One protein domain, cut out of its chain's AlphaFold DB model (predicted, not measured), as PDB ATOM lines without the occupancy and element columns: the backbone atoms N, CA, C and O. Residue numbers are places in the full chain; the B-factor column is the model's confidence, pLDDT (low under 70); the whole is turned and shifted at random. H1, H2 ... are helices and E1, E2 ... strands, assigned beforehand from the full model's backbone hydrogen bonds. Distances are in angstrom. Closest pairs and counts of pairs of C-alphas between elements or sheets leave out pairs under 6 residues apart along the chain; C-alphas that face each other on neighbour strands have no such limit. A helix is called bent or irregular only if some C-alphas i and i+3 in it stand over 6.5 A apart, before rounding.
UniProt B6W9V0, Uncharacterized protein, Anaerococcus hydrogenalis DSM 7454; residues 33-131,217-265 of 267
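What this domain is: This is residues 33 to 131 and 217 to 265 of the 267 residues of an uncharacterized protein of Anaerococcus hydrogenalis DSM 7454 (UniProt B6W9V0). What is the main picture? The body is a strongly twisted sheet of seven strands, in which E7, E1, E2, E3 and E6 bend round as a loose half barrel that stays open between E6 and E7. H2 packs over its E4 and E5 part, while the long helix H1 runs past the sheet, far from H2, and only grazes it. What is it made of? The 148 printed residues hold H1, then E1 to E7, then H2, of mixed class; the sheet is branched at E3 and its neighbour pairs are antiparallel. How large is it? It is compact, with a radius of gyration of the C-alphas of 16.0 A and spans of 46 by 44 by 30 A.

How they stand to each other: What does the first helix meet? H1, residues 33 to 58, is only just on the branched sheet, with 5 pairs of C-alphas within 10 A, and only grazes it with its residues 45 to 52. Which strands come next? E1, residues 72 to 76, E2, residues 88 to 93, and E3, residues 104 to 112, form a meander, each strand the antiparallel neighbour of the one before, with two hairpins. N 73 and O 91 join E1 and E2 within hydrogen-bond range at 2.9 A, as N 92 and O 108 do for E2 and E3 at 2.9 A. Where does the sheet branch? E2 lies on one side of E3; on the other side lie E5, residues 217 to 220, with N 111 and O 218 at 2.9 A, and E6, residues 225 to 228, with N 105 and O 227 at 3.0 A. Edge strand E4, residues 126 to 130, is the antiparallel neighbour of E5, with N 127 and O 219 at 3.0 A, and edge strand E7, residues 232 to 234, that of E1, with N 233 and O 74 at 2.7 A. Where is the last helix? H2, residues 249 to 263, is on the sheet at a height of 8.9 A, over E5 and along the strands, at 27 degrees to E5 on the local plane. Its closest C-alphas to E4 are those of Asn 251 and Leu 129, 6.3 A apart, and H1 and H2 are apart. Every O i to N i+4 pair is within hydrogen-bond range in H2, and 18 of 22 are in H1.

Where its parts are: Where does H1 run? It goes from C-alpha 33 at (15.351, -49.052, 27.222) over 38.6 A, with a kink of 34 degrees near residue 40; it is irregular, C-alphas 34 and 37 being 9.2 A apart. How long are the other elements? E3 measures 24.8 A, E2 15.4 A, E1 13.4 A and E4 12.2 A, while E5, E6 and E7 are shorter. H2 measures 20.9 A and ends with C-alpha 263 at (-4.741, -33.478, -4.669).

The domain as a whole: How far does it reach? The two C-alphas farthest apart, those of Asp 33 and His 97, are 47.1 A apart. Is the printed part unbroken? Residues 132 to 216 are not printed, and C-alphas 131 and 217 are 6.4 A apart across this cut, between E4 and E5. Which links are long, and is confidence low anywhere? The links H1 to E1, E1 to E2, E3 to E4 and E7 to H2 are long. The mean pLDDT of the printed part is 95.4, and no printed residue is under 70.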
ATOM      1  N   ASP A  33      14.762 -47.718  27.381       93.00
ATOM      2  CA  ASP A  33      15.351 -49.052  27.222       93.00
ATOM      3  C   ASP A  33      14.828 -49.767  25.968       93.00
ATOM      4  O   ASP A  33      15.570 -50.478  25.293       93.00
ATOM      5  N   GLU A  34      13.564 -49.532  25.603       94.00
ATOM      6  CA  GLU A  34      12.943 -50.136  24.420       94.00
ATOM      7  C   GLU A  34      13.440 -49.503  23.115       94.00
ATOM      8  O   GLU A  34      13.684 -50.195  22.122       94.00
ATOM      9  N   ASN A  35      13.557 -48.170  23.074       94.62
ATOM     10  CA  ASN A  35      13.892 -47.453  21.847       94.62
ATOM     11  C   ASN A  35      14.617 -46.124  22.094       94.62
ATOM     12  O   ASN A  35      14.131 -45.039  21.753       94.62
ATOM     13  N   GLN A  36      15.856 -46.217  22.580       95.75
ATOM     14  CA  GLN A  36      16.741 -45.070  22.805       95.75
ATOM     15  C   GLN A  36      16.827 -44.113  21.602       95.75
ATOM     16  O   GLN A  36      16.852 -42.895  21.773       95.75
ATOM     17  N   LYS A  37      16.852 -44.635  20.367       94.56
ATOM     18  CA  LYS A  37      16.939 -43.808  19.147       94.56
ATOM     19  C   LYS A  37      15.709 -42.918  18.972       94.56
ATOM     20  O   LYS A  37      15.845 -41.746  18.609       94.56
ATOM     21  N   ARG A  38      14.515 -43.460  19.224       93.69
ATOM     22  CA  ARG A  38      13.263 -42.697  19.189       93.69
ATOM     23  C   ARG A  38      13.244 -41.649  20.298       93.69
ATOM     24  O   ARG A  38      13.002 -40.486  19.988       93.69
ATOM     25  N   CYS A  39      13.578 -42.023  21.535       96.06
ATOM     26  CA  CYS A  39      13.654 -41.083  22.659       96.06
ATOM     27  C   CYS A  39      14.628 -39.930  22.376       96.06
ATOM     28  O   CYS A  39      14.266 -38.764  22.517       96.06
ATOM     29  N   ALA A  40      15.825 -40.234  21.870       95.94
ATOM     30  CA  ALA A  40      16.798 -39.217  21.480       95.94
ATOM     31  C   ALA A  40      16.249 -38.275  20.397       95.94
ATOM     32  O   ALA A  40      16.455 -37.069  20.471       95.94
ATOM     33  N   SER A  41      15.510 -38.799  19.415       94.81
ATOM     34  CA  SER A  41      14.900 -37.984  18.353       94.81
ATOM     35  C   SER A  41      13.845 -37.013  18.896       94.81
ATOM     36  O   SER A  41      13.801 -35.866  18.455       94.81
ATOM     37  N   ILE A  42      13.042 -37.444  19.877       95.88
ATOM     38  CA  ILE A  42      12.081 -36.582  20.583       95.88
ATOM     39  C   ILE A  42      12.826 -35.458  21.303       95.88
ATOM     40  O   ILE A  42      12.517 -34.287  21.102       95.88
ATOM     41  N   VAL A  43      13.838 -35.800  22.104       96.62
ATOM     42  CA  VAL A  43      14.601 -34.820  22.893       96.62
ATOM     43  C   VAL A  43      15.341 -33.829  21.993       96.62
ATOM     44  O   VAL A  43      15.285 -32.623  22.237       96.62
ATOM     45  N   TYR A  44      15.979 -34.296  20.916       96.94
ATOM     46  CA  TYR A  44      16.611 -33.411  19.934       96.94
ATOM     47  C   TYR A  44      15.603 -32.460  19.294       96.94
ATOM     48  O   TYR A  44      15.894 -31.272  19.153       96.94
ATOM     49  N   TRP A  45      14.412 -32.952  18.948       97.06
ATOM     50  CA  TRP A  45      13.363 -32.100  18.405       97.06
ATOM     51  C   TRP A  45      12.878 -31.058  19.413       97.06
ATOM     52  O   TRP A  45      12.766 -29.893  19.048       97.06
ATOM     53  N   LEU A  46      12.640 -31.434  20.672       97.19
ATOM     54  CA  LEU A  46      12.236 -30.491  21.721       97.19
ATOM     55  C   LEU A  46      13.286 -29.396  21.920       97.19
ATOM     56  O   LEU A  46      12.939 -28.218  21.983       97.19
ATOM     57  N   ASN A  47      14.567 -29.765  21.943       97.44
ATOM     58  CA  ASN A  47      15.665 -28.806  22.012       97.44
ATOM     59  C   ASN A  47      15.654 -27.836  20.817       97.44
ATOM     60  O   ASN A  47      15.708 -26.619  21.001       97.44
ATOM     61  N   ASP A  48      15.550 -28.349  19.590       96.62
ATOM     62  CA  ASP A  48      15.470 -27.512  18.388       96.62
ATOM     63  C   ASP A  48      14.222 -26.621  18.394       96.62
ATOM     64  O   ASP A  48      14.295 -25.447  18.034       96.62
ATOM     65  N   TYR A  49      13.087 -27.145  18.855       97.25
ATOM     66  CA  TYR A  49      11.832 -26.414  18.956       97.25
ATOM     67  C   TYR A  49      11.922 -25.251  19.951       97.25
ATOM     68  O   TYR A  49      11.555 -24.129  19.602       97.25
ATOM     69  N   ILE A  50      12.503 -25.468  21.135       97.06
ATOM     70  CA  ILE A  50      12.786 -24.406  22.117       97.06
ATOM     71  C   ILE A  50      13.703 -23.338  21.505       97.06
ATOM     72  O   ILE A  50      13.459 -22.137  21.656       97.06
ATOM     73  N   ASN A  51      14.728 -23.751  20.756       96.62
ATOM     74  CA  ASN A  51      15.622 -22.822  20.066       96.62
ATOM     75  C   ASN A  51      14.882 -21.994  19.007       96.62
ATOM     76  O   ASN A  51      15.118 -20.788  18.908       96.62
ATOM     77  N   TYR A  52      13.951 -22.589  18.258       96.81
ATOM     78  CA  TYR A  52      13.106 -21.837  17.334       96.81
ATOM     79  C   TYR A  52      12.231 -20.826  18.072       96.81
ATOM     80  O   TYR A  52      12.286 -19.648  17.732       96.81
ATOM     81  N   LEU A  53      11.502 -21.240  19.110       96.69
ATOM     82  CA  LEU A  53      10.637 -20.341  19.882       96.69
ATOM     83  C   LEU A  53      11.420 -19.160  20.476       96.69
ATOM     84  O   LEU A  53      11.007 -18.009  20.352       96.69
ATOM     85  N   SER A  54      12.595 -19.415  21.057       96.00
ATOM     86  CA  SER A  54      13.423 -18.356  21.655       96.00
ATOM     87  C   SER A  54      13.971 -17.347  20.633       96.00
ATOM     88  O   SER A  54      14.218 -16.184  20.971       96.00
ATOM     89  N   PHE A  55      14.154 -17.766  19.376       94.62
ATOM     90  CA  PHE A  55      14.659 -16.920  18.295       94.62
ATOM     91  C   PHE A  55      13.550 -16.296  17.433       94.62
ATOM     92  O   PHE A  55      13.834 -15.387  16.653       94.62
ATOM     93  N   GLU A  56      12.295 -16.729  17.570       94.62
ATOM     94  CA  GLU A  56      11.178 -16.368  16.686       94.62
ATOM     95  C   GLU A  56      11.001 -14.853  16.525       94.62
ATOM     96  O   GLU A  56      10.969 -14.344  15.404       94.62
ATOM     97  N   ASN A  57      11.021 -14.109  17.633       94.25
ATOM     98  CA  ASN A  57      10.874 -12.649  17.622       94.25
ATOM     99  C   ASN A  57      12.061 -11.910  16.978       94.25
ATOM    100  O   ASN A  57      11.927 -10.763  16.555       94.25
ATOM    101  N   LYS A  58      13.232 -12.550  16.906       95.06
ATOM    102  CA  LYS A  58      14.457 -11.997  16.302       95.06
ATOM    103  C   LYS A  58      14.655 -12.473  14.862       95.06
ATOM    104  O   LYS A  58      15.542 -11.978  14.165       95.06
ATOM    105  N   PHE A  59      13.859 -13.439  14.407       95.31
ATOM    106  CA  PHE A  59      14.008 -14.028  13.089       95.31
ATOM    107  C   PHE A  59      13.630 -13.038  11.981       95.31
ATOM    108  O   PHE A  59      12.541 -12.464  11.952       95.31
ATOM    109  N   SER A  60      14.521 -12.905  10.999       95.00
ATOM    110  CA  SER A  60      14.283 -12.119   9.793       95.00
ATOM    111  C   SER A  60      14.704 -12.905   8.558       95.00
ATOM    112  O   SER A  60      15.880 -13.215   8.360       95.00
ATOM    113  N   ALA A  61      13.729 -13.194   7.695       94.75
ATOM    114  CA  ALA A  61      13.948 -13.900   6.435       94.75
ATOM    115  C   ALA A  61      14.825 -13.107   5.445       94.75
ATOM    116  O   ALA A  61      15.409 -13.704   4.545       94.75
ATOM    117  N   ASN A  62      14.999 -11.792   5.640       94.50
ATOM    118  CA  ASN A  62      15.806 -10.951   4.750       94.50
ATOM    119  C   ASN A  62      17.286 -11.376   4.706       94.50
ATOM    120  O   ASN A  62      17.966 -11.150   3.700       94.50
ATOM    121  N   TYR A  63      17.779 -11.999   5.780       94.00
ATOM    122  CA  TYR A  63      19.148 -12.510   5.858       94.00
ATOM    123  C   TYR A  63      19.341 -13.839   5.118       94.00
ATOM    124  O   TYR A  63      20.474 -14.195   4.805       94.00
ATOM    125  N   LEU A  64      18.256 -14.549   4.804       96.00
ATOM    126  CA  LEU A  64      18.295 -15.801   4.055       96.00
ATOM    127  C   LEU A  64      18.329 -15.535   2.544       96.00
ATOM    128  O   LEU A  64      17.856 -14.486   2.090       96.00
ATOM    129  N   PRO A  65      18.885 -16.444   1.726       95.69
ATOM    130  CA  PRO A  65      18.774 -16.357   0.272       95.69
ATOM    131  C   PRO A  65      17.308 -16.434  -0.192       95.69
ATOM    132  O   PRO A  65      16.406 -16.785   0.566       95.69
ATOM    133  N   VAL A  66      17.069 -16.055  -1.450       96.31
ATOM    134  CA  VAL A  66      15.774 -16.293  -2.107       96.31
ATOM    135  C   VAL A  66      15.801 -17.700  -2.687       96.31
ATOM    136  O   VAL A  66      16.731 -18.044  -3.417       96.31
ATOM    137  N   TYR A  67      14.792 -18.502  -2.371       97.19
ATOM    138  CA  TYR A  67      14.736 -19.907  -2.758       97.19
ATOM    139  C   TYR A  67      13.904 -20.073  -4.027       97.19
ATOM    140  O   TYR A  67      12.701 -19.819  -4.038       97.19
ATOM    141  N   LYS A  68      14.556 -20.479  -5.117       96.88
ATOM    142  CA  LYS A  68      13.903 -20.686  -6.415       96.88
ATOM    143  C   LYS A  68      13.046 -21.955  -6.403       96.88
ATOM    144  O   LYS A  68      13.323 -22.893  -5.658       96.88
ATOM    145  N   TYR A  69      12.055 -22.014  -7.287       97.81
ATOM    146  CA  TYR A  69      11.328 -23.250  -7.577       97.81
ATOM    147  C   TYR A  69      12.298 -24.367  -7.975       97.81
ATOM    148  O   TYR A  69      13.133 -24.172  -8.854       97.81
ATOM    149  N   GLY A  70      12.207 -25.529  -7.338       98.06
ATOM    150  CA  GLY A  70      13.130 -26.642  -7.551       98.06
ATOM    151  C   GLY A  70      14.438 -26.559  -6.766       98.06
ATOM    152  O   GLY A  70      15.241 -27.485  -6.860       98.06
ATOM    153  N   ALA A  71      14.678 -25.490  -5.997       98.25
ATOM    154  CA  ALA A  71      15.858 -25.400  -5.143       98.25
ATOM    155  C   ALA A  71      15.831 -26.504  -4.082       98.25
ATOM    156  O   ALA A  71      14.782 -26.776  -3.491       98.25
ATOM    157  N   VAL A  72      16.987 -27.114  -3.833       98.31
ATOM    158  CA  VAL A  72      17.146 -28.142  -2.804       98.31
ATOM    159  C   VAL A  72      17.606 -27.489  -1.512       98.31
ATOM    160  O   VAL A  72      18.545 -26.696  -1.503       98.31
ATOM    161  N   ILE A  73      16.944 -27.828  -0.413       98.44
ATOM    162  CA  ILE A  73      17.227 -27.299   0.918       98.44
ATOM    163  C   ILE A  73      17.266 -28.430   1.946       98.44
ATOM    164  O   ILE A  73      16.524 -29.398   1.840       98.44
ATOM    165  N   ASP A  74      18.123 -28.315   2.949       97.75
ATOM    166  CA  ASP A  74      18.212 -29.210   4.102       97.75
ATOM    167  C   ASP A  74      17.371 -28.624   5.239       97.75
ATOM    168  O   ASP A  74      17.582 -27.474   5.632       97.75
ATOM    169  N   VAL A  75      16.398 -29.376   5.749       98.06
ATOM    170  CA  VAL A  75      15.343 -28.864   6.636       98.06
ATOM    171  C   VAL A  75      15.125 -29.792   7.825       98.06
ATOM    172  O   VAL A  75      15.164 -31.012   7.682       98.06
ATOM    173  N   ASN A  76      14.826 -29.218   8.996       97.69
ATOM    174  CA  ASN A  76      14.234 -29.950  10.117       97.69
ATOM    175  C   ASN A  76      12.696 -29.994  10.018       97.69
ATOM    176  O   ASN A  76      12.006 -29.013  10.331       97.69
ATOM    177  N   LEU A  77      12.149 -31.140   9.617       97.56
ATOM    178  CA  LEU A  77      10.705 -31.390   9.557       97.56
ATOM    179  C   LEU A  77      10.098 -31.744  10.923       97.56
ATOM    180  O   LEU A  77       8.880 -31.751  11.053       97.56
ATOM    181  N   GLY A  78      10.931 -31.930  11.948       96.25
ATOM    182  CA  GLY A  78      10.525 -32.166  13.330       96.25
ATOM    183  C   GLY A  78      10.223 -33.620  13.666       96.25
ATOM    184  O   GLY A  78      10.326 -34.501  12.819       96.25
ATOM    185  N   PHE A  79       9.909 -33.889  14.930       95.94
ATOM    186  CA  PHE A  79       9.429 -35.202  15.349       95.94
ATOM    187  C   PHE A  79       7.901 -35.206  15.275       95.94
ATOM    188  O   PHE A  79       7.242 -34.572  16.099       95.94
ATOM    189  N   ASN A  80       7.370 -35.886  14.261       95.06
ATOM    190  CA  ASN A  80       5.957 -35.841  13.893       95.06
ATOM    191  C   ASN A  80       5.214 -37.113  14.335       95.06
ATOM    192  O   ASN A  80       5.834 -38.101  14.746       95.06
ATOM    193  N   VAL A  81       3.882 -37.076  14.316       94.56
ATOM    194  CA  VAL A  81       3.047 -38.163  14.848       94.56
ATOM    195  C   VAL A  81       2.828 -39.235  13.780       94.56
ATOM    196  O   VAL A  81       2.553 -38.934  12.624       94.56
ATOM    197  N   GLY A  82       2.907 -40.508  14.177       93.44
ATOM    198  CA  GLY A  82       2.630 -41.634  13.282       93.44
ATOM    199  C   GLY A  82       3.547 -41.652  12.056       93.44
ATOM    200  O   GLY A  82       4.769 -41.613  12.199       93.44
ATOM    201  N   ASP A  83       2.936 -41.716  10.872       92.06
ATOM    202  CA  ASP A  83       3.622 -41.811   9.576       92.06
ATOM    203  C   ASP A  83       3.881 -40.446   8.912       92.06
ATOM    204  O   ASP A  83       4.318 -40.383   7.758       92.06
ATOM    205  N   GLU A  84       3.624 -39.341   9.618       95.69
ATOM    206  CA  GLU A  84       4.000 -38.010   9.150       95.69
ATOM    207  C   GLU A  84       5.515 -37.928   8.943       95.69
ATOM    208  O   GLU A  84       6.319 -38.266   9.819       95.69
ATOM    209  N   PHE A  85       5.927 -37.451   7.771       95.06
ATOM    210  CA  PHE A  85       7.341 -37.390   7.446       95.06
ATOM    211  C   PHE A  85       8.045 -36.337   8.308       95.06
ATOM    212  O   PHE A  85       7.696 -35.157   8.290       95.06
ATOM    213  N   GLY A  86       9.035 -36.773   9.081       95.56
ATOM    214  CA  GLY A  86       9.743 -35.953  10.058       95.56
ATOM    215  C   GLY A  86      11.254 -36.140   9.983       95.56
ATOM    216  O   GLY A  86      11.766 -36.890   9.162       95.56
ATOM    217  N   GLY A  87      11.974 -35.463  10.869       95.31
ATOM    218  CA  GLY A  87      13.424 -35.504  10.971       95.31
ATOM    219  C   GLY A  87      14.122 -34.525  10.034       95.31
ATOM    220  O   GLY A  87      13.522 -33.608   9.468       95.31
ATOM    221  N   LYS A  88      15.434 -34.706   9.901       95.06
ATOM    222  CA  LYS A  88      16.285 -33.852   9.078       95.06
ATOM    223  C   LYS A  88      16.406 -34.424   7.666       95.06
ATOM    224  O   LYS A  88      16.995 -35.489   7.498       95.06
ATOM    225  N   HIS A  89      15.899 -33.702   6.672       95.88
ATOM    226  CA  HIS A  89      15.830 -34.184   5.294       95.88
ATOM    227  C   HIS A  89      16.106 -33.092   4.265       95.88
ATOM    228  O   HIS A  89      15.755 -31.924   4.452       95.88
ATOM    229  N   TYR A  90      16.664 -33.509   3.126       97.69
ATOM    230  CA  TYR A  90      16.618 -32.691   1.923       97.69
ATOM    231  C   TYR A  90      15.181 -32.573   1.437       97.69
ATOM    232  O   TYR A  90      14.410 -33.528   1.479       97.69
ATOM    233  N   CYS A  91      14.832 -31.390   0.966       98.44
ATOM    234  CA  CYS A  91      13.519 -31.046   0.466       98.44
ATOM    235  C   CYS A  91      13.681 -30.200  -0.792       98.44
ATOM    236  O   CYS A  91      14.683 -29.502  -0.949       98.44
ATOM    237  N   VAL A  92      12.684 -30.228  -1.668       98.44
ATOM    238  CA  VAL A  92      12.638 -29.370  -2.850       98.44
ATOM    239  C   VAL A  92      11.563 -28.299  -2.709       98.44
ATOM    240  O   VAL A  92      10.458 -28.572  -2.242       98.44
ATOM    241  N   VAL A  93      11.894 -27.068  -3.089       98.56
ATOM    242  CA  VAL A  93      11.011 -25.901  -2.969       98.56
ATOM    243  C   VAL A  93       9.979 -25.867  -4.096       98.56
ATOM    244  O   VAL A  93      10.330 -25.961  -5.272       98.56
ATOM    245  N   LEU A  94       8.708 -25.669  -3.741       98.25
ATOM    246  CA  LEU A  94       7.587 -25.575  -4.684       98.25
ATOM    247  C   LEU A  94       7.090 -24.148  -4.936       98.25
ATOM    248  O   LEU A  94       6.297 -23.925  -5.853       98.25
ATOM    249  N   ASN A  95       7.539 -23.161  -4.162       96.25
ATOM    250  CA  ASN A  95       7.186 -21.766  -4.413       96.25
ATOM    251  C   ASN A  95       7.711 -21.332  -5.789       96.25
ATOM    252  O   ASN A  95       8.919 -21.285  -6.010       96.25
ATOM    253  N   LYS A  96       6.805 -20.962  -6.703       93.69
ATOM    254  CA  LYS A  96       7.176 -20.375  -8.006       93.69
ATOM    255  C   LYS A  96       7.890 -19.034  -7.847       93.69
ATOM    256  O   LYS A  96       8.819 -18.728  -8.589       93.69
ATOM    257  N   HIS A  97       7.461 -18.259  -6.855       93.94
ATOM    258  CA  HIS A  97       8.024 -16.959  -6.529       93.94
ATOM    259  C   HIS A  97       8.304 -16.896  -5.031       93.94
ATOM    260  O   HIS A  97       7.392 -17.005  -4.212       93.94
ATOM    261  N   ASP A  98       9.572 -16.713  -4.685       95.88
ATOM    262  CA  ASP A  98      10.012 -16.403  -3.332       95.88
ATOM    263  C   ASP A  98      10.618 -14.997  -3.302       95.88
ATOM    264  O   ASP A  98      11.068 -14.465  -4.318       95.88
ATOM    265  N   ASN A  99      10.629 -14.378  -2.127       95.38
ATOM    266  CA  ASN A  99      11.279 -13.095  -1.914       95.38
ATOM    267  C   ASN A  99      11.874 -13.015  -0.502       95.38
ATOM    268  O   ASN A  99      11.581 -13.830   0.373       95.38
ATOM    269  N   LYS A 100      12.705 -11.996  -0.270       94.31
ATOM    270  CA  LYS A 100      13.422 -11.792   0.999       94.31
ATOM    271  C   LYS A 100      12.504 -11.618   2.215       94.31
ATOM    272  O   LYS A 100      12.893 -11.976   3.320       94.31
ATOM    273  N   ARG A 101      11.282 -11.112   2.020       93.88
ATOM    274  CA  ARG A 101      10.309 -10.886   3.101       93.88
ATOM    275  C   ARG A 101       9.479 -12.126   3.413       93.88
ATOM    276  O   ARG A 101       8.952 -12.235   4.517       93.88
ATOM    277  N   ASN A 102       9.354 -13.047   2.460       95.38
ATOM    278  CA  ASN A 102       8.595 -14.272   2.646       95.38
ATOM    279  C   ASN A 102       9.267 -15.144   3.716       95.38
ATOM    280  O   ASN A 102      10.439 -15.498   3.586       95.38
ATOM    281  N   LYS A 103       8.520 -15.488   4.769       96.62
ATOM    282  CA  LYS A 103       8.999 -16.286   5.907       96.62
ATOM    283  C   LYS A 103       8.699 -17.778   5.765       96.62
ATOM    284  O   LYS A 103       9.212 -18.557   6.565       96.62
ATOM    285  N   LEU A 104       7.892 -18.170   4.781       97.69
ATOM    286  CA  LEU A 104       7.395 -19.534   4.617       97.69
ATOM    287  C   LEU A 104       7.840 -20.124   3.278       97.69
ATOM    288  O   LEU A 104       7.986 -19.400   2.299       97.69
ATOM    289  N   LEU A 105       8.022 -21.438   3.216       98.25
ATOM    290  CA  LEU A 105       8.197 -22.171   1.961       98.25
ATOM    291  C   LEU A 105       7.318 -23.412   1.974       98.25
ATOM    292  O   LEU A 105       7.267 -24.123   2.972       98.25
ATOM    293  N   THR A 106       6.675 -23.689   0.852       98.50
ATOM    294  CA  THR A 106       6.024 -24.963   0.569       98.50
ATOM    295  C   THR A 106       7.035 -25.869  -0.118       98.50
ATOM    296  O   THR A 106       7.696 -25.471  -1.082       98.50
ATOM    297  N   ILE A 107       7.191 -27.078   0.409       98.62
ATOM    298  CA  ILE A 107       8.274 -27.995   0.060       98.62
ATOM    299  C   ILE A 107       7.754 -29.420  -0.112       98.62
ATOM    300  O   ILE A 107       6.725 -29.786   0.458       98.62
ATOM    301  N   VAL A 108       8.499 -30.230  -0.864       98.44
ATOM    302  CA  VAL A 108       8.329 -31.690  -0.919       98.44
ATOM    303  C   VAL A 108       9.563 -32.348  -0.316       98.44
ATOM    304  O   VAL A 108      10.673 -32.085  -0.791       98.44
ATOM    305  N   PRO A 109       9.410 -33.205   0.704       98.25
ATOM    306  CA  PRO A 109      10.530 -33.939   1.263       98.25
ATOM    307  C   PRO A 109      11.107 -34.959   0.279       98.25
ATOM    308  O   PRO A 109      10.376 -35.628  -0.459       98.25
ATOM    309  N   LEU A 110      12.427 -35.108   0.311       97.38
ATOM    310  CA  LEU A 110      13.177 -36.106  -0.437       97.38
ATOM    311  C   LEU A 110      13.704 -37.180   0.518       97.38
ATOM    312  O   LEU A 110      14.097 -36.906   1.655       97.38
ATOM    313  N   SER A 111      13.752 -38.415   0.038       94.75
ATOM    314  CA  SER A 111      14.363 -39.536   0.747       94.75
ATOM    315  C   SER A 111      15.302 -40.288  -0.180       94.75
ATOM    316  O   SER A 111      15.038 -40.408  -1.374       94.75
ATOM    317  N   SER A 112      16.375 -40.842   0.378       93.69
ATOM    318  CA  SER A 112      17.236 -41.764  -0.355       93.69
ATOM    319  C   SER A 112      16.535 -43.106  -0.551       93.69
ATOM    320  O   SER A 112      15.812 -43.583   0.340       93.69
ATOM    321  N   LEU A 113      16.754 -43.724  -1.707       92.19
ATOM    322  CA  LEU A 113      16.439 -45.128  -1.917       92.19
ATOM    323  C   LEU A 113      17.463 -45.951  -1.126       92.19
ATOM    324  O   LEU A 113      18.664 -45.704  -1.187       92.19
ATOM    325  N   LYS A 114      16.983 -46.875  -0.294       87.56
ATOM    326  CA  LYS A 114      17.870 -47.757   0.475       87.56
ATOM    327  C   LYS A 114      18.306 -48.913  -0.420       87.56
ATOM    328  O   LYS A 114      17.510 -49.362  -1.232       87.56
ATOM    329  N   SER A 115      19.502 -49.454  -0.196       83.88
ATOM    330  CA  SER A 115      20.048 -50.580  -0.976       83.88
ATOM    331  C   SER A 115      19.169 -51.837  -0.975       83.88
ATOM    332  O   SER A 115      19.258 -52.660  -1.877       83.88
ATOM    333  N   ASN A 116      18.305 -51.993   0.031       84.31
ATOM    334  CA  ASN A 116      17.361 -53.101   0.143       84.31
ATOM    335  C   ASN A 116      15.974 -52.811  -0.458       84.31
ATOM    336  O   ASN A 116      15.069 -53.624  -0.284       84.31
ATOM    337  N   LYS A 117      15.777 -51.650  -1.090       85.81
ATOM    338  CA  LYS A 117      14.531 -51.259  -1.751       85.81
ATOM    339  C   LYS A 117      14.780 -51.003  -3.226       85.81
ATOM    340  O   LYS A 117      15.823 -50.500  -3.626       85.81
ATOM    341  N   THR A 118      13.773 -51.292  -4.026       87.56
ATOM    342  CA  THR A 118      13.750 -51.038  -5.460       87.56
ATOM    343  C   THR A 118      12.705 -49.982  -5.796       87.56
ATOM    344  O   THR A 118      11.849 -49.636  -4.984       87.56
ATOM    345  N   ILE A 119      12.736 -49.489  -7.035       88.06
ATOM    346  CA  ILE A 119      11.744 -48.529  -7.547       88.06
ATOM    347  C   ILE A 119      10.315 -49.099  -7.455       88.06
ATOM    348  O   ILE A 119       9.361 -48.347  -7.291       88.06
ATOM    349  N   LYS A 120      10.157 -50.429  -7.505       88.94
ATOM    350  CA  LYS A 120       8.852 -51.105  -7.402       88.94
ATOM    351  C   LYS A 120       8.234 -51.017  -6.004       88.94
ATOM    352  O   LYS A 120       7.026 -51.167  -5.880       88.94
ATOM    353  N   ASP A 121       9.053 -50.761  -4.984       89.56
ATOM    354  CA  ASP A 121       8.613 -50.623  -3.594       89.56
ATOM    355  C   ASP A 121       8.142 -49.198  -3.265       89.56
ATOM    356  O   ASP A 121       7.767 -48.920  -2.124       89.56
ATOM    357  N   LEU A 122       8.213 -48.279  -4.235       90.06
ATOM    358  CA  LEU A 122       7.747 -46.908  -4.075       90.06
ATOM    359  C   LEU A 122       6.229 -46.830  -4.232       90.06
ATOM    360  O   LEU A 122       5.631 -47.403  -5.146       90.06
ATOM    361  N   ASN A 123       5.605 -46.069  -3.340       89.44
ATOM    362  CA  ASN A 123       4.176 -45.804  -3.403       89.44
ATOM    363  C   ASN A 123       3.827 -44.909  -4.599       89.44
ATOM    364  O   ASN A 123       4.653 -44.155  -5.099       89.44
ATOM    365  N   ARG A 124       2.552 -44.889  -5.010       88.62
ATOM    366  CA  ARG A 124       2.071 -44.024  -6.113       88.62
ATOM    367  C   ARG A 124       2.321 -42.528  -5.891       88.62
ATOM    368  O   ARG A 124       2.339 -41.765  -6.849       88.62
ATOM    369  N   SER A 125       2.463 -42.110  -4.635       93.12
ATOM    370  CA  SER A 125       2.785 -40.737  -4.247       93.12
ATOM    371  C   SER A 125       4.288 -40.460  -4.141       93.12
ATOM    372  O   SER A 125       4.676 -39.356  -3.761       93.12
ATOM    373  N   GLU A 126       5.133 -41.457  -4.393       95.25
ATOM    374  CA  GLU A 126       6.587 -41.378  -4.307       95.25
ATOM    375  C   GLU A 126       7.182 -41.444  -5.715       95.25
ATOM    376  O   GLU A 126       6.980 -42.409  -6.447       95.25
ATOM    377  N   ILE A 127       7.919 -40.405  -6.101       95.75
ATOM    378  CA  ILE A 127       8.480 -40.286  -7.450       95.75
ATOM    379  C   ILE A 127       9.980 -40.462  -7.389       95.75
ATOM    380  O   ILE A 127      10.671 -39.669  -6.752       95.75
ATOM    381  N   TYR A 128      10.476 -41.500  -8.057       95.81
ATOM    382  CA  TYR A 128      11.904 -41.736  -8.193       95.81
ATOM    383  C   TYR A 128      12.549 -40.641  -9.045       95.81
ATOM    384  O   TYR A 128      12.090 -40.344 -10.141       95.81
ATOM    385  N   LEU A 129      13.617 -40.047  -8.526       94.94
ATOM    386  CA  LEU A 129      14.351 -38.948  -9.150       94.94
ATOM    387  C   LEU A 129      15.726 -39.381  -9.671       94.94
ATOM    388  O   LEU A 129      16.479 -38.538 -10.148       94.94
ATOM    389  N   GLY A 130      16.077 -40.664  -9.552       93.56
ATOM    390  CA  GLY A 130      17.404 -41.148  -9.925       93.56
ATOM    391  C   GLY A 130      18.510 -40.631  -9.006       93.56
ATOM    392  O   GLY A 130      18.270 -40.210  -7.869       93.56
ATOM    393  N   THR A 131      19.736 -40.656  -9.523       94.94
ATOM    394  CA  THR A 131      20.951 -40.149  -8.865       94.94
ATOM    395  C   THR A 131      21.138 -38.647  -9.037       94.94
ATOM    396  O   THR A 131      22.090 -38.088  -8.505       94.94
ATOM    397  N   SER A 217      17.413 -41.047  -5.217       95.19
ATOM    398  CA  SER A 217      16.482 -40.368  -4.316       95.19
ATOM    399  C   SER A 217      15.072 -40.389  -4.889       95.19
ATOM    400  O   SER A 217      14.884 -40.530  -6.094       95.19
ATOM    401  N   TYR A 218      14.069 -40.230  -4.035       96.69
ATOM    402  CA  TYR A 218      12.678 -40.069  -4.441       96.69
ATOM    403  C   TYR A 218      11.999 -38.941  -3.663       96.69
ATOM    404  O   TYR A 218      12.333 -38.670  -2.506       96.69
ATOM    405  N   ALA A 219      11.044 -38.276  -4.309       97.62
ATOM    406  CA  ALA A 219      10.213 -37.234  -3.719       97.62
ATOM    407  C   ALA A 219       8.930 -37.828  -3.132       97.62
ATOM    408  O   ALA A 219       8.212 -38.556  -3.816       97.62
ATOM    409  N   ARG A 220       8.606 -37.478  -1.885       97.50
ATOM    410  CA  ARG A 220       7.380 -37.904  -1.191       97.50
ATOM    411  C   ARG A 220       6.263 -36.886  -1.412       97.50
ATOM    412  O   ARG A 220       5.993 -36.055  -0.551       97.50
ATOM    413  N   CYS A 221       5.607 -36.939  -2.568       97.56
ATOM    414  CA  CYS A 221       4.648 -35.914  -2.996       97.56
ATOM    415  C   CYS A 221       3.402 -35.821  -2.099       97.56
ATOM    416  O   CYS A 221       2.850 -34.735  -1.953       97.56
ATOM    417  N   SER A 222       2.984 -36.916  -1.454       96.50
ATOM    418  CA  SER A 222       1.888 -36.897  -0.469       96.50
ATOM    419  C   SER A 222       2.249 -36.202   0.847       96.50
ATOM    420  O   SER A 222       1.360 -35.882   1.624       96.50
ATOM    421  N   GLN A 223       3.539 -35.959   1.097       97.06
ATOM    422  CA  GLN A 223       4.071 -35.329   2.310       97.06
ATOM    423  C   GLN A 223       4.462 -33.865   2.056       97.06
ATOM    424  O   GLN A 223       5.351 -33.320   2.711       97.06
ATOM    425  N   ILE A 224       3.827 -33.234   1.064       97.38
ATOM    426  CA  ILE A 224       3.953 -31.799   0.818       97.38
ATOM    427  C   ILE A 224       3.580 -31.026   2.087       97.38
ATOM    428  O   ILE A 224       2.553 -31.280   2.712       97.38
ATOM    429  N   THR A 225       4.416 -30.069   2.478       97.75
ATOM    430  CA  THR A 225       4.169 -29.275   3.685       97.75
ATOM    431  C   THR A 225       4.699 -27.857   3.540       97.75
ATOM    432  O   THR A 225       5.567 -27.580   2.709       97.75
ATOM    433  N   THR A 226       4.158 -26.936   4.333       98.25
ATOM    434  CA  THR A 226       4.652 -25.561   4.424       98.25
ATOM    435  C   THR A 226       5.420 -25.385   5.723       98.25
ATOM    436  O   THR A 226       4.911 -25.654   6.806       98.25
ATOM    437  N   ILE A 227       6.654 -24.905   5.613       98.06
ATOM    438  CA  ILE A 227       7.572 -24.720   6.733       98.06
ATOM    439  C   ILE A 227       7.886 -23.240   6.945       98.06
ATOM    440  O   ILE A 227       7.946 -22.455   5.998       98.06
ATOM    441  N   SER A 228       8.182 -22.869   8.193       97.88
ATOM    442  CA  SER A 228       8.930 -21.640   8.468       97.88
ATOM    443  C   SER A 228      10.361 -21.778   7.957       97.88
ATOM    444  O   SER A 228      11.017 -22.793   8.203       97.88
ATOM    445  N   LYS A 229      10.889 -20.727   7.323       97.81
ATOM    446  CA  LYS A 229      12.291 -20.652   6.888       97.81
ATOM    447  C   LYS A 229      13.293 -20.770   8.050       97.81
ATOM    448  O   LYS A 229      14.460 -21.060   7.813       97.81
ATOM    449  N   MET A 230      12.850 -20.622   9.303       97.12
ATOM    450  CA  MET A 230      13.659 -20.919  10.497       97.12
ATOM    451  C   MET A 230      14.133 -22.377  10.556       97.12
ATOM    452  O   MET A 230      15.184 -22.648  11.131       97.12
ATOM    453  N   ARG A 231      13.382 -23.299   9.942       97.62
ATOM    454  CA  ARG A 231      13.664 -24.743   9.930       97.62
ATOM    455  C   ARG A 231      14.739 -25.152   8.923       97.62
ATOM    456  O   ARG A 231      15.127 -26.317   8.895       97.62
ATOM    457  N   ILE A 232      15.198 -24.228   8.079       97.88
ATOM    458  CA  ILE A 232      16.213 -24.494   7.056       97.88
ATOM    459  C   ILE A 232      17.581 -24.553   7.730       97.88
ATOM    460  O   ILE A 232      17.992 -23.598   8.385       97.88
ATOM    461  N   PHE A 233      18.305 -25.653   7.555       96.50
ATOM    462  CA  PHE A 233      19.701 -25.795   7.957       96.50
ATOM    463  C   PHE A 233      20.667 -25.296   6.884       96.50
ATOM    464  O   PHE A 233      21.649 -24.641   7.234       96.50
ATOM    465  N   ASP A 234      20.386 -25.588   5.614       96.81
ATOM    466  CA  ASP A 234      21.225 -25.252   4.460       96.81
ATOM    467  C   ASP A 234      20.324 -25.046   3.221       96.81
ATOM    468  O   ASP A 234      19.424 -25.857   3.007       96.81
ATOM    469  N   PRO A 235      20.497 -23.988   2.412       97.19
ATOM    470  CA  PRO A 235      21.387 -22.853   2.619       97.19
ATOM    471  C   PRO A 235      20.740 -21.778   3.499       97.19
ATOM    472  O   PRO A 235      19.586 -21.395   3.300       97.19
ATOM    473  N   LYS A 236      21.506 -21.237   4.448       95.81
ATOM    474  CA  LYS A 236      21.180 -20.019   5.211       95.81
ATOM    475  C   LYS A 236      21.848 -18.779   4.624       95.81
ATOM    476  O   LYS A 236      21.438 -17.663   4.927       95.81
ATOM    477  N   ASN A 237      22.883 -18.951   3.814       94.25
ATOM    478  CA  ASN A 237      23.633 -17.874   3.179       94.25
ATOM    479  C   ASN A 237      24.252 -18.341   1.849       94.25
ATOM    480  O   ASN A 237      24.260 -19.525   1.521       94.25
ATOM    481  N   ASN A 238      24.781 -17.391   1.074       89.44
ATOM    482  CA  ASN A 238      25.248 -17.633  -0.299       89.44
ATOM    483  C   ASN A 238      26.527 -18.486  -0.406       89.44
ATOM    484  O   ASN A 238      27.007 -18.711  -1.508       89.44
ATOM    485  N   ASN A 239      27.101 -18.931   0.716       87.94
ATOM    486  CA  ASN A 239      28.309 -19.762   0.745       87.94
ATOM    487  C   ASN A 239      28.031 -21.187   1.257       87.94
ATOM    488  O   ASN A 239      28.965 -21.975   1.445       87.94
ATOM    489  N   ASP A 240      26.769 -21.506   1.552       93.44
ATOM    490  CA  ASP A 240      26.393 -22.808   2.088       93.44
ATOM    491  C   ASP A 240      26.342 -23.898   1.000       93.44
ATOM    492  O   ASP A 240      26.454 -23.632  -0.199       93.44
ATOM    493  N   ALA A 241      26.258 -25.165   1.410       92.25
ATOM    494  CA  ALA A 241      26.515 -26.294   0.518       92.25
ATOM    495  C   ALA A 241      25.441 -26.442  -0.560       92.25
ATOM    496  O   ALA A 241      25.756 -26.855  -1.674       92.25
ATOM    497  N   LEU A 242      24.199 -26.081  -0.251       95.81
ATOM    498  CA  LEU A 242      23.057 -26.251  -1.144       95.81
ATOM    499  C   LEU A 242      22.694 -24.986  -1.926       95.81
ATOM    500  O   LEU A 242      21.742 -25.007  -2.702       95.81
ATOM    501  N   ILE A 243      23.454 -23.890  -1.781       95.56
ATOM    502  CA  ILE A 243      23.215 -22.695  -2.603       95.56
ATOM    503  C   ILE A 243      23.299 -23.052  -4.096       95.56
ATOM    504  O   ILE A 243      24.194 -23.794  -4.502       95.56
ATOM    505  N   ASP A 244      22.348 -22.565  -4.890       93.38
ATOM    506  CA  ASP A 244      22.230 -22.829  -6.333       93.38
ATOM    507  C   ASP A 244      22.080 -24.308  -6.741       93.38
ATOM    508  O   ASP A 244      22.093 -24.618  -7.931       93.38
ATOM    509  N   ILE A 245      21.873 -25.230  -5.792       97.38
ATOM    510  CA  ILE A 245      21.473 -26.600  -6.120       97.38
ATOM    511  C   ILE A 245      19.981 -26.603  -6.431       97.38
ATOM    512  O   ILE A 245      19.147 -26.266  -5.587       97.38
ATOM    513  N   GLN A 246      19.647 -27.006  -7.651       97.12
ATOM    514  CA  GLN A 246      18.283 -27.043  -8.155       97.12
ATOM    515  C   GLN A 246      18.054 -28.353  -8.900       97.12
ATOM    516  O   GLN A 246      18.899 -28.767  -9.692       97.12
ATOM    517  N   LEU A 247      16.918 -29.004  -8.651       97.38
ATOM    518  CA  LEU A 247      16.533 -30.171  -9.435       97.38
ATOM    519  C   LEU A 247      16.223 -29.765 -10.888       97.38
ATOM    520  O   LEU A 247      15.643 -28.695 -11.110       97.38
ATOM    521  N   PRO A 248      16.561 -30.616 -11.871       97.00
ATOM    522  CA  PRO A 248      16.203 -30.412 -13.267       97.00
ATOM    523  C   PRO A 248      14.704 -30.214 -13.481       97.00
ATOM    524  O   PRO A 248      13.857 -30.697 -12.724       97.00
ATOM    525  N   GLN A 249      14.370 -29.517 -14.567       96.38
ATOM    526  CA  GLN A 249      12.987 -29.201 -14.908       96.38
ATOM    527  C   GLN A 249      12.129 -30.460 -15.104       96.38
ATOM    528  O   GLN A 249      10.972 -30.455 -14.697       96.38
ATOM    529  N   GLU A 250      12.694 -31.531 -15.665       96.81
ATOM    530  CA  GLU A 250      12.025 -32.830 -15.822       96.81
ATOM    531  C   GLU A 250      11.566 -33.409 -14.474       96.81
ATOM    532  O   GLU A 250      10.376 -33.659 -14.287       96.81
ATOM    533  N   ASN A 251      12.456 -33.467 -13.475       97.12
ATOM    534  CA  ASN A 251      12.117 -33.919 -12.127       97.12
ATOM    535  C   ASN A 251      11.016 -33.048 -11.511       97.12
ATOM    536  O   ASN A 251      10.087 -33.551 -10.877       97.12
ATOM    537  N   MET A 252      11.095 -31.730 -11.708       97.75
ATOM    538  CA  MET A 252      10.085 -30.806 -11.197       97.75
ATOM    539  C   MET A 252       8.732 -30.942 -11.901       97.75
ATOM    540  O   MET A 252       7.698 -30.717 -11.269       97.75
ATOM    541  N   MET A 253       8.712 -31.306 -13.184       97.06
ATOM    542  CA  MET A 253       7.483 -31.621 -13.910       97.06
ATOM    543  C   MET A 253       6.834 -32.890 -13.360       97.06
ATOM    544  O   MET A 253       5.627 -32.884 -13.125       97.06
ATOM    545  N   ASP A 254       7.612 -33.938 -13.098       96.62
ATOM    546  CA  ASP A 254       7.092 -35.202 -12.563       96.62
ATOM    547  C   ASP A 254       6.530 -35.041 -11.148       96.62
ATOM    548  O   ASP A 254       5.445 -35.548 -10.839       96.62
ATOM    549  N   ILE A 255       7.205 -34.251 -10.308       97.69
ATOM    550  CA  ILE A 255       6.703 -33.875  -8.980       97.69
ATOM    551  C   ILE A 255       5.390 -33.096  -9.114       97.69
ATOM    552  O   ILE A 255       4.399 -33.441  -8.470       97.69
ATOM    553  N   SER A 256       5.343 -32.075  -9.976       96.19
ATOM    554  CA  SER A 256       4.144 -31.248 -10.157       96.19
ATOM    555  C   SER A 256       2.949 -32.054 -10.671       96.19
ATOM    556  O   SER A 256       1.845 -31.884 -10.155       96.19
ATOM    557  N   LYS A 257       3.153 -32.931 -11.663       95.81
ATOM    558  CA  LYS A 257       2.101 -33.808 -12.202       95.81
ATOM    559  C   LYS A 257       1.570 -34.749 -11.127       95.81
ATOM    560  O   LYS A 257       0.365 -34.911 -10.984       95.81
ATOM    561  N   THR A 258       2.462 -35.328 -10.329       96.19
ATOM    562  CA  THR A 258       2.072 -36.225  -9.236       96.19
ATOM    563  C   THR A 258       1.266 -35.503  -8.165       96.19
ATOM    564  O   THR A 258       0.233 -36.011  -7.741       96.19
ATOM    565  N   ILE A 259       1.679 -34.303  -7.752       96.50
ATOM    566  CA  ILE A 259       0.916 -33.485  -6.795       96.50
ATOM    567  C   ILE A 259      -0.470 -33.151  -7.354       96.50
ATOM    568  O   ILE A 259      -1.463 -33.287  -6.642       96.50
ATOM    569  N   GLN A 260      -0.549 -32.752  -8.626       95.50
ATOM    570  CA  GLN A 260      -1.822 -32.471  -9.289       95.50
ATOM    571  C   GLN A 260      -2.738 -33.700  -9.265       95.50
ATOM    572  O   GLN A 260      -3.888 -33.595  -8.843       95.50
ATOM    573  N   LYS A 261      -2.208 -34.872  -9.612       94.62
ATOM    574  CA  LYS A 261      -2.944 -36.137  -9.572       94.62
ATOM    575  C   LYS A 261      -3.415 -36.525  -8.169       94.62
ATOM    576  O   LYS A 261      -4.506 -37.058  -8.020       94.62
ATOM    577  N   LEU A 262      -2.597 -36.292  -7.143       94.75
ATOM    578  CA  LEU A 262      -2.928 -36.665  -5.763       94.75
ATOM    579  C   LEU A 262      -3.996 -35.766  -5.135       94.75
ATOM    580  O   LEU A 262      -4.793 -36.256  -4.341       94.75
ATOM    581  N   PHE A 263      -3.978 -34.467  -5.439       94.38
ATOM    582  CA  PHE A 263      -4.741 -33.478  -4.669       94.38
ATOM    583  C   PHE A 263      -5.753 -32.665  -5.479       94.38
ATOM    584  O   PHE A 263      -6.598 -32.009  -4.874       94.38
ATOM    585  N   LEU A 264      -5.665 -32.650  -6.813       93.81
ATOM    586  CA  LEU A 264      -6.449 -31.739  -7.661       93.81
ATOM    587  C   LEU A 264      -7.271 -32.452  -8.742       93.81
ATOM    588  O   LEU A 264      -8.327 -31.946  -9.123       93.81
ATOM    589  N   GLU A 265      -6.809 -33.588  -9.262       92.56
ATOM    590  CA  GLU A 265      -7.564 -34.362 -10.251       92.56
ATOM    591  C   GLU A 265      -8.746 -35.090  -9.594       92.56
ATOM    592  O   GLU A 265      -8.636 -35.629  -8.493       92.56
TER     593      GLU A 265